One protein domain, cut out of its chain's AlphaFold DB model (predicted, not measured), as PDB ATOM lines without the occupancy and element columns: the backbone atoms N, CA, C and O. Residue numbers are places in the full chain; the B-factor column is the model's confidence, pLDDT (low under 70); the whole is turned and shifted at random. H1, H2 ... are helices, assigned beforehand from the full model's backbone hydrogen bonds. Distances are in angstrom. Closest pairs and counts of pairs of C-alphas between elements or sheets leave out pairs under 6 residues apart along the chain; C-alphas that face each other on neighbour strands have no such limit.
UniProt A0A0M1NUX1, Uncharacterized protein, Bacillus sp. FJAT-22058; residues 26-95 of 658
ATOM      1  N   SER A  26      25.596  10.096 -13.382       60.81
ATOM      2  CA  SER A  26      26.541  10.115 -12.263       60.81
ATOM      3  C   SER A  26      26.212   8.971 -11.296       60.81
ATOM      4  O   SER A  26      25.062   8.543 -11.204       60.81
ATOM      5  N   GLU A  27      27.196   8.453 -10.557       64.75
ATOM      6  CA  GLU A  27      26.943   7.361  -9.601       64.75
ATOM      7  C   GLU A  27      25.828   7.718  -8.599       64.75
ATOM      8  O   GLU A  27      25.035   6.858  -8.222       64.75
ATOM      9  N   ASP A  28      25.696   9.001  -8.253       67.00
ATOM     10  CA  ASP A  28      24.620   9.514  -7.406       67.00
ATOM     11  C   ASP A  28      23.247   9.501  -8.107       67.00
ATOM     12  O   ASP A  28      22.235   9.172  -7.484       67.00
ATOM     13  N   GLU A  29      23.182   9.810  -9.405       65.25
ATOM     14  CA  GLU A  29      21.952   9.721 -10.204       65.25
ATOM     15  C   GLU A  29      21.555   8.267 -10.478       65.25
ATOM     16  O   GLU A  29      20.374   7.936 -10.347       65.25
ATOM     17  N   LYS A  30      22.523   7.380 -10.769       72.12
ATOM     18  CA  LYS A  30      22.305   5.924 -10.857       72.12
ATOM     19  C   LYS A  30      21.725   5.403  -9.543       72.12
ATOM     20  O   LYS A  30      20.733   4.680  -9.564       72.12
ATOM     21  N   MET A  31      22.285   5.822  -8.403       79.25
ATOM     22  CA  MET A  31      21.773   5.462  -7.078       79.25
ATOM     23  C   MET A  31      20.377   6.018  -6.810       79.25
ATOM     24  O   MET A  31      19.514   5.302  -6.316       79.25
ATOM     25  N   THR A  32      20.111   7.265  -7.183       74.75
ATOM     26  CA  THR A  32      18.788   7.869  -6.980       74.75
ATOM     27  C   THR A  32      17.715   7.167  -7.821       74.75
ATOM     28  O   THR A  32      16.616   6.895  -7.336       74.75
ATOM     29  N   GLN A  33      18.019   6.827  -9.079       72.19
ATOM     30  CA  GLN A  33      17.107   6.066  -9.939       72.19
ATOM     31  C   GLN A  33      16.903   4.630  -9.439       72.19
ATOM     32  O   GLN A  33      15.773   4.136  -9.452       72.19
ATOM     33  N   LEU A  34      17.972   3.997  -8.947       81.38
ATOM     34  CA  LEU A  34      17.947   2.678  -8.320       81.38
ATOM     35  C   LEU A  34      16.985   2.640  -7.122       81.38
ATOM     36  O   LEU A  34      16.084   1.802  -7.078       81.38
ATOM     37  N   GLU A  35      17.144   3.578  -6.186       82.69
ATOM     38  CA  GLU A  35      16.309   3.712  -4.985       82.69
ATOM     39  C   GLU A  35      14.833   3.924  -5.354       82.69
ATOM     40  O   GLU A  35      13.943   3.221  -4.863       82.69
ATOM     41  N   LEU A  36      14.563   4.848  -6.282       77.12
ATOM     42  CA  LEU A  36      13.209   5.153  -6.750       77.12
ATOM     43  C   LEU A  36      12.530   3.949  -7.409       77.12
ATOM     44  O   LEU A  36      11.329   3.748  -7.216       77.12
ATOM     45  N   TYR A  37      13.264   3.168  -8.200       80.56
ATOM     46  CA  TYR A  37      12.698   2.006  -8.873       80.56
ATOM     47  C   TYR A  37      12.388   0.874  -7.898       80.56
ATOM     48  O   TYR A  37      11.264   0.375  -7.884       80.56
ATOM     49  N   LEU A  38      13.346   0.512  -7.043       83.56
ATOM     50  CA  LEU A  38      13.164  -0.551  -6.053       83.56
ATOM     51  C   LEU A  38      12.018  -0.228  -5.084       83.56
ATOM     52  O   LEU A  38      11.222  -1.105  -4.759       83.56
ATOM     53  N   THR A  39      11.864   1.043  -4.708       81.94
ATOM     54  CA  THR A  39      10.746   1.494  -3.868       81.94
ATOM     55  C   THR A  39       9.396   1.380  -4.589       81.94
ATOM     56  O   THR A  39       8.411   0.937  -3.999       81.94
ATOM     57  N   LYS A  40       9.321   1.743  -5.879       81.19
ATOM     58  CA  LYS A  40       8.086   1.610  -6.681       81.19
ATOM     59  C   LYS A  40       7.684   0.154  -6.899       81.19
ATOM     60  O   LYS A  40       6.502  -0.167  -6.844       81.19
ATOM     61  N   GLU A  41       8.663  -0.718  -7.101       82.75
ATOM     62  CA  GLU A  41       8.472  -2.151  -7.329       82.75
ATOM     63  C   GLU A  41       8.412  -2.954  -6.018       82.75
ATOM     64  O   GLU A  41       8.629  -4.165  -6.009       82.75
ATOM     65  N   LYS A  42       8.094  -2.306  -4.888       81.50
ATOM     66  CA  LYS A  42       8.059  -2.953  -3.572       81.50
ATOM     67  C   LYS A  42       7.136  -4.163  -3.516       81.50
ATOM     68  O   LYS A  42       7.455  -5.113  -2.814       81.50
ATOM     69  N   GLU A  43       6.041  -4.187  -4.264       81.31
ATOM     70  CA  GLU A  43       5.114  -5.331  -4.305       81.31
ATOM     71  C   GLU A  43       5.457  -6.368  -5.397       81.31
ATOM     72  O   GLU A  43       4.762  -7.377  -5.536       81.31
ATOM     73  N   ASN A  44       6.528  -6.159  -6.170       84.12
ATOM     74  CA  ASN A  44       6.918  -7.043  -7.265       84.12
ATOM     75  C   ASN A  44       7.696  -8.264  -6.748       84.12
ATOM     76  O   ASN A  44       8.913  -8.237  -6.551       84.12
ATOM     77  N   GLN A  45       6.970  -9.364  -6.542       82.19
ATOM     78  CA  GLN A  45       7.536 -10.608  -6.020       82.19
ATOM     79  C   GLN A  45       8.588 -11.232  -6.952       82.19
ATOM     80  O   GLN A  45       9.550 -11.826  -6.474       82.19
ATOM     81  N   GLU A  46       8.447 -11.073  -8.269       83.31
ATOM     82  CA  GLU A  46       9.390 -11.632  -9.244       83.31
ATOM     83  C   GLU A  46      10.754 -10.932  -9.171       83.31
ATOM     84  O   GLU A  46      11.794 -11.591  -9.203       83.31
ATOM     85  N   LEU A  47      10.747  -9.608  -8.996       83.12
ATOM     86  CA  LEU A  47      11.957  -8.813  -8.799       83.12
ATOM     87  C   LEU A  47      12.645  -9.136  -7.464       83.12
ATOM     88  O   LEU A  47      13.865  -9.324  -7.426       83.12
ATOM     89  N   ARG A  48      11.859  -9.275  -6.384       85.94
ATOM     90  CA  ARG A  48      12.350  -9.701  -5.060       85.94
ATOM     91  C   ARG A  48      13.057 -11.056  -5.140       85.94
ATOM     92  O   ARG A  48      14.177 -11.193  -4.651       85.94
ATOM     93  N   ASP A  49      12.442 -12.032  -5.806       83.75
ATOM     94  CA  ASP A  49      13.003 -13.376  -5.983       83.75
ATOM     95  C   ASP A  49      14.276 -13.367  -6.854       83.75
ATOM     96  O   ASP A  49      15.143 -14.233  -6.712       83.75
ATOM     97  N   TYR A  50      14.413 -12.392  -7.760       83.81
ATOM     98  CA  TYR A  50      15.612 -12.209  -8.577       83.81
ATOM     99  C   TYR A  50      16.784 -11.646  -7.767       83.81
ATOM    100  O   TYR A  50      17.891 -12.184  -7.847       83.81
ATOM    101  N   LEU A  51      16.538 -10.618  -6.951       84.94
ATOM    102  CA  LEU A  51      17.553  -9.999  -6.094       84.94
ATOM    103  C   LEU A  51      17.972 -10.914  -4.932       84.94
ATOM    104  O   LEU A  51      19.154 -10.969  -4.594       84.94
ATOM    105  N   ALA A  52      17.048 -11.713  -4.386       84.94
ATOM    106  CA  ALA A  52      17.312 -12.668  -3.301       84.94
ATOM    107  C   ALA A  52      18.264 -13.821  -3.684       84.94
ATOM    108  O   ALA A  52      18.708 -14.581  -2.824       84.94
ATOM    109  N   LYS A  53      18.601 -13.979  -4.973       83.56
ATOM    110  CA  LYS A  53      19.632 -14.933  -5.425       83.56
ATOM    111  C   LYS A  53      21.050 -14.478  -5.084       83.56
ATOM    112  O   LYS A  53      21.969 -15.293  -5.146       83.56
ATOM    113  N   ILE A  54      21.229 -13.189  -4.808       79.38
ATOM    114  CA  ILE A  54      22.538 -12.535  -4.714       79.38
ATOM    115  C   ILE A  54      22.651 -11.721  -3.422       79.38
ATOM    116  O   ILE A  54      23.706 -11.737  -2.793       79.38
ATOM    117  N   LEU A  55      21.571 -11.061  -3.002       84.19
ATOM    118  CA  LEU A  55      21.491 -10.367  -1.721       84.19
ATOM    119  C   LEU A  55      21.020 -11.312  -0.613       84.19
ATOM    120  O   LEU A  55      20.228 -12.230  -0.839       84.19
ATOM    121  N   SER A  56      21.502 -11.075   0.603       85.56
ATOM    122  CA  SER A  56      21.017 -11.756   1.799       85.56
ATOM    123  C   SER A  56      19.579 -11.348   2.125       85.56
ATOM    124  O   SER A  56      19.086 -10.300   1.709       85.56
ATOM    125  N   GLN A  57      18.894 -12.178   2.909       84.06
ATOM    126  CA  GLN A  57      17.521 -11.895   3.321       84.06
ATOM    127  C   GLN A  57      17.414 -10.587   4.130       84.06
ATOM    128  O   GLN A  57      16.449  -9.853   3.955       84.06
ATOM    129  N   GLU A  58      18.429 -10.265   4.939       85.38
ATOM    130  CA  GLU A  58      18.504  -8.998   5.681       85.38
ATOM    131  C   GLU A  58      18.605  -7.790   4.733       85.38
ATOM    132  O   GLU A  58      17.894  -6.809   4.917       85.38
ATOM    133  N   GLU A  59      19.402  -7.874   3.665       86.31
ATOM    134  CA  GLU A  59      19.546  -6.800   2.665       86.31
ATOM    135  C   GLU A  59      18.277  -6.604   1.817       86.31
ATOM    136  O   GLU A  59      17.924  -5.480   1.467       86.31
ATOM    137  N   ILE A  60      17.548  -7.683   1.514       86.19
ATOM    138  CA  ILE A  60      16.243  -7.616   0.833       86.19
ATOM    139  C   ILE A  60      15.191  -6.952   1.730       86.19
ATOM    140  O   ILE A  60      14.398  -6.136   1.254       86.19
ATOM    141  N   GLU A  61      15.189  -7.273   3.026       84.25
ATOM    142  CA  GLU A  61      14.326  -6.622   4.014       84.25
ATOM    143  C   GLU A  61      14.697  -5.138   4.190       84.25
ATOM    144  O   GLU A  61      13.800  -4.301   4.281       84.25
ATOM    145  N   MET A  62      15.988  -4.785   4.153       85.94
ATOM    146  CA  MET A  62      16.435  -3.386   4.161       85.94
ATOM    147  C   MET A  62      15.906  -2.609   2.947       85.94
ATOM    148  O   MET A  62      15.261  -1.580   3.132       85.94
ATOM    149  N   ILE A  63      16.070  -3.136   1.726       85.94
ATOM    150  CA  ILE A  63      15.597  -2.484   0.492       85.94
ATOM    151  C   ILE A  63      14.075  -2.300   0.497       85.94
ATOM    152  O   ILE A  63      13.576  -1.207   0.237       85.94
ATOM    153  N   TYR A  64      13.319  -3.374   0.741       86.69
ATOM    154  CA  TYR A  64      11.884  -3.370   0.459       86.69
ATOM    155  C   TYR A  64      11.010  -3.094   1.675       86.69
ATOM    156  O   TYR A  64       9.945  -2.504   1.518       86.69
ATOM    157  N   GLU A  65      11.408  -3.495   2.879       85.00
ATOM    158  CA  GLU A  65      10.592  -3.297   4.083       85.00
ATOM    159  C   GLU A  65      10.998  -2.023   4.833       85.00
ATOM    160  O   GLU A  65      10.123  -1.320   5.342       85.00
ATOM    161  N   GLN A  66      12.296  -1.699   4.853       85.88
ATOM    162  CA  GLN A  66      12.846  -0.542   5.573       85.88
ATOM    163  C   GLN A  66      13.155   0.658   4.665       85.88
ATOM    164  O   GLN A  66      13.317   1.759   5.187       85.88
ATOM    165  N   GLU A  67      13.182   0.462   3.339       83.88
ATOM    166  CA  GLU A  67      13.564   1.482   2.344       83.88
ATOM    167  C   GLU A  67      14.943   2.099   2.651       83.88
ATOM    168  O   GLU A  67      15.185   3.286   2.433       83.88
ATOM    169  N   ASP A  68      15.850   1.267   3.173       86.50
ATOM    170  CA  ASP A  68      17.223   1.619   3.520       86.50
ATOM    171  C   ASP A  68      18.195   1.070   2.469       86.50
ATOM    172  O   ASP A  68      18.298  -0.139   2.236       86.50
ATOM    173  N   PHE A  69      18.919   1.990   1.836       88.44
ATOM    174  CA  PHE A  69      19.846   1.728   0.743       88.44
ATOM    175  C   PHE A  69      21.295   2.096   1.101       88.44
ATOM    176  O   PHE A  69      22.155   2.071   0.217       88.44
ATOM    177  N   GLU A  70      21.603   2.427   2.368       85.25
ATOM    178  CA  GLU A  70      22.959   2.840   2.781       85.25
ATOM    179  C   GLU A  70      24.015   1.800   2.396       85.25
ATOM    180  O   GLU A  70      25.066   2.154   1.862       85.25
ATOM    181  N   PHE A  71      23.716   0.510   2.548       86.12
ATOM    182  CA  PHE A  71      24.668  -0.546   2.205       86.12
ATOM    183  C   PHE A  71      25.024  -0.583   0.705       86.12
ATOM    184  O   PHE A  71      26.142  -0.949   0.355       86.12
ATOM    185  N   LEU A  72      24.115  -0.164  -0.187       85.06
ATOM    186  CA  LEU A  72      24.391  -0.026  -1.625       85.06
ATOM    187  C   LEU A  72      25.178   1.256  -1.940       85.06
ATOM    188  O   LEU A  72      25.856   1.342  -2.964       85.06
ATOM    189  N   ARG A  73      25.118   2.266  -1.066       82.56
ATOM    190  CA  ARG A  73      25.975   3.458  -1.169       82.56
ATOM    191  C   ARG A  73      27.408   3.147  -0.732       82.56
ATOM    192  O   ARG A  73      28.340   3.670  -1.342       82.56
ATOM    193  N   GLU A  74      27.576   2.288   0.271       84.44
ATOM    194  CA  GLU A  74      28.876   1.915   0.844       84.44
ATOM    195  C   GLU A  74      29.606   0.791   0.081       84.44
ATOM    196  O   GLU A  74      30.835   0.823  -0.009       84.44
ATOM    197  N   ASP A  75      28.885  -0.182  -0.493       84.81
ATOM    198  CA  ASP A  75      29.461  -1.348  -1.184       84.81
ATOM    199  C   ASP A  75      29.291  -1.263  -2.715       84.81
ATOM    200  O   ASP A  75      28.229  -1.550  -3.277       84.81
ATOM    201  N   PHE A  76      30.376  -0.887  -3.399       79.69
ATOM    202  CA  PHE A  76      30.419  -0.719  -4.856       79.69
ATOM    203  C   PHE A  76      30.118  -2.013  -5.631       79.69
ATOM    204  O   PHE A  76      29.396  -1.974  -6.626       79.69
ATOM    205  N   GLU A  77      30.640  -3.165  -5.193       80.25
ATOM    206  CA  GLU A  77      30.470  -4.431  -5.923       80.25
ATOM    207  C   GLU A  77      29.016  -4.910  -5.855       80.25
ATOM    208  O   GLU A  77      28.447  -5.371  -6.853       80.25
ATOM    209  N   LYS A  78      28.375  -4.751  -4.691       81.75
ATOM    210  CA  LYS A  78      26.947  -5.051  -4.536       81.75
ATOM    211  C   LYS A  78      26.079  -4.086  -5.325       81.75
ATOM    212  O   LYS A  78      25.146  -4.538  -5.989       81.75
ATOM    213  N   ARG A  79      26.407  -2.790  -5.313       85.50
ATOM    214  CA  ARG A  79      25.725  -1.781  -6.132       85.50
ATOM    215  C   ARG A  79      25.737  -2.147  -7.612       85.50
ATOM    216  O   ARG A  79      24.670  -2.211  -8.218       85.50
ATOM    217  N   GLU A  80      26.908  -2.423  -8.182       79.00
ATOM    218  CA  GLU A  80      27.012  -2.807  -9.595       79.00
ATOM    219  C   GLU A  80      26.244  -4.090  -9.902       79.00
ATOM    220  O   GLU A  80      25.575  -4.192 -10.930       79.00
ATOM    221  N   THR A  81      26.296  -5.072  -9.004       81.31
ATOM    222  CA  THR A  81      25.596  -6.339  -9.216       81.31
ATOM    223  C   THR A  81      24.078  -6.144  -9.232       81.31
ATOM    224  O   THR A  81      23.402  -6.689 -10.104       81.31
ATOM    225  N   VAL A  82      23.535  -5.324  -8.326       83.25
ATOM    226  CA  VAL A  82      22.107  -4.971  -8.313       83.25
ATOM    227  C   VAL A  82      21.730  -4.177  -9.566       83.25
ATOM    228  O   VAL A  82      20.732  -4.504 -10.205       83.25
ATOM    229  N   LEU A  83      22.539  -3.193  -9.973       79.44
ATOM    230  CA  LEU A  83      22.311  -2.419 -11.200       79.44
ATOM    231  C   LEU A  83      22.261  -3.313 -12.446       79.44
ATOM    232  O   LEU A  83      21.346  -3.178 -13.256       79.44
ATOM    233  N   ASN A  84      23.186  -4.266 -12.578       79.00
ATOM    234  CA  ASN A  84      23.214  -5.200 -13.706       79.00
ATOM    235  C   ASN A  84      21.961  -6.086 -13.758       79.00
ATOM    236  O   ASN A  84      21.370  -6.250 -14.822       79.00
ATOM    237  N   ILE A  85      21.500  -6.592 -12.610       79.00
ATOM    238  CA  ILE A  85      20.258  -7.379 -12.528       79.00
ATOM    239  C   ILE A  85      19.050  -6.545 -12.955       79.00
ATOM    240  O   ILE A  85      18.179  -7.033 -13.674       79.00
ATOM    241  N   LEU A  86      18.981  -5.292 -12.509       78.62
ATOM    242  CA  LEU A  86      17.886  -4.403 -12.876       78.62
ATOM    243  C   LEU A  86      17.900  -4.044 -14.355       78.62
ATOM    244  O   LEU A  86      16.832  -3.954 -14.950       78.62
ATOM    245  N   ASN A  87      19.080  -3.901 -14.953       74.31
ATOM    246  CA  ASN A  87      19.226  -3.685 -16.386       74.31
ATOM    247  C   ASN A  87      18.790  -4.913 -17.201       74.31
ATOM    248  O   ASN A  87      18.146  -4.774 -18.236       74.31
ATOM    249  N   ASP A  88      19.091  -6.121 -16.716       76.19
ATOM    250  CA  ASP A  88      18.639  -7.371 -17.338       76.19
ATOM    251  C   ASP A  88      17.117  -7.562 -17.207       76.19
ATOM    252  O   ASP A  88      16.473  -8.097 -18.112       76.19
ATOM    253  N   TYR A  89      16.534  -7.127 -16.085       73.69
ATOM    254  CA  TYR A  89      15.097  -7.230 -15.813       73.69
ATOM    255  C   TYR A  89      14.281  -6.150 -16.540       73.69
ATOM    256  O   TYR A  89      13.215  -6.433 -17.086       73.69
ATOM    257  N   ASN A  90      14.780  -4.913 -16.574       71.12
ATOM    258  CA  ASN A  90      14.190  -3.789 -17.288       71.12
ATOM    259  C   ASN A  90      15.296  -2.938 -17.950       71.12
ATOM    260  O   ASN A  90      15.814  -2.005 -17.331       71.12
ATOM    261  N   PRO A  91      15.617  -3.199 -19.231       66.12
ATOM    262  CA  PRO A  91      16.693  -2.512 -19.954       66.12
ATOM    263  C   PRO A  91      16.486  -1.005 -20.141       66.12
ATOM    264  O   PRO A  91      17.383  -0.308 -20.614       66.12
ATOM    265  N   GLU A  92      15.290  -0.488 -19.845       61.06
ATOM    266  CA  GLU A  92      14.990   0.941 -19.929       61.06
ATOM    267  C   GLU A  92      15.389   1.707 -18.667       61.06
ATOM    268  O   GLU A  92      15.473   2.930 -18.709       61.06
ATOM    269  N   LEU A  93      15.676   1.002 -17.567       61.59
ATOM    270  CA  LEU A  93      15.883   1.611 -16.257       61.59
ATOM    271  C   LEU A  93      17.160   2.445 -16.147       61.59
ATOM    272  O   LEU A  93      17.188   3.426 -15.416       61.59
ATOM    273  N   LEU A  94      18.210   2.033 -16.855       58.94
ATOM    274  CA  LEU A  94      19.520   2.689 -16.846       58.94
ATOM    275  C   LEU A  94      19.780   3.484 -18.128       58.94
ATOM    276  O   LEU A  94      20.914   3.890 -18.394       58.94
ATOM    277  N   LYS A  95      18.749   3.700 -18.958       62.50
ATOM    278  CA  LYS A  95      18.870   4.601 -20.103       62.50
ATOM    279  C   LYS A  95      18.962   6.031 -19.563       62.50
ATOM    280  O   LYS A  95      18.018   6.550 -18.975       62.50
TER     281      LYS A  95
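This is residues 26 to 95 of the 658 residues of an uncharacterized protein of Bacillus sp. FJAT-22058 (UniProt A0A0M1NUX1). What is the main picture? Two long helices, H1 and H5, cross near their middles; H2 packs on H5, H3 meets H1's end, and H4 lies by H5's start. What makes it up? The 70 printed residues include five named helices, H1 to H5 in order, class all helix. It is compact, with a radius of gyration of the C-alphas of 10.9 A and spans of 28 by 24 by 19 A.

What does the first helix meet? H1, residues 27 to 40, touches H3, residues 57 to 66, only at their ends, about perpendicular at 80 degrees; residues 38 to 39 alone of H1 take part, and the closest C-alphas, of Thr 39 and Tyr 64, are 6.6 A apart. H1 and H5, residues 76 to 89, are close but not clearly touching, at a steep tilt of 54 degrees; their closest C-alphas, of Leu 34 and Leu 83, are 7.3 A apart. What touches H5? H2, residues 45 to 51, does, closest at the C-alphas of Leu 51 and Val 82, 7.1 A. H4, residues 70 to 74, only just touches residues 78 to 79 alone of H5, only at the corner, with 3 pairs of C-alphas within 8 A, the closest those of Leu 72 and Arg 79, 5.0 A. Are the backbones helical? Every O i to N i+4 pair in H1 to H5 is within hydrogen-bond range.

Where do the first and last helices lie? H1 begins at C-alpha 27 (26.943, 7.361, -9.601), and H5 ends at C-alpha 89 (15.097, -7.230, -15.813). How long are they? H1 and H5 are 19.9 A each.

Is it cut? The printed part has no cut, and the four links are tight. Where is confidence low? Residues 26 to 29 and 91 to 95 have pLDDT under 70.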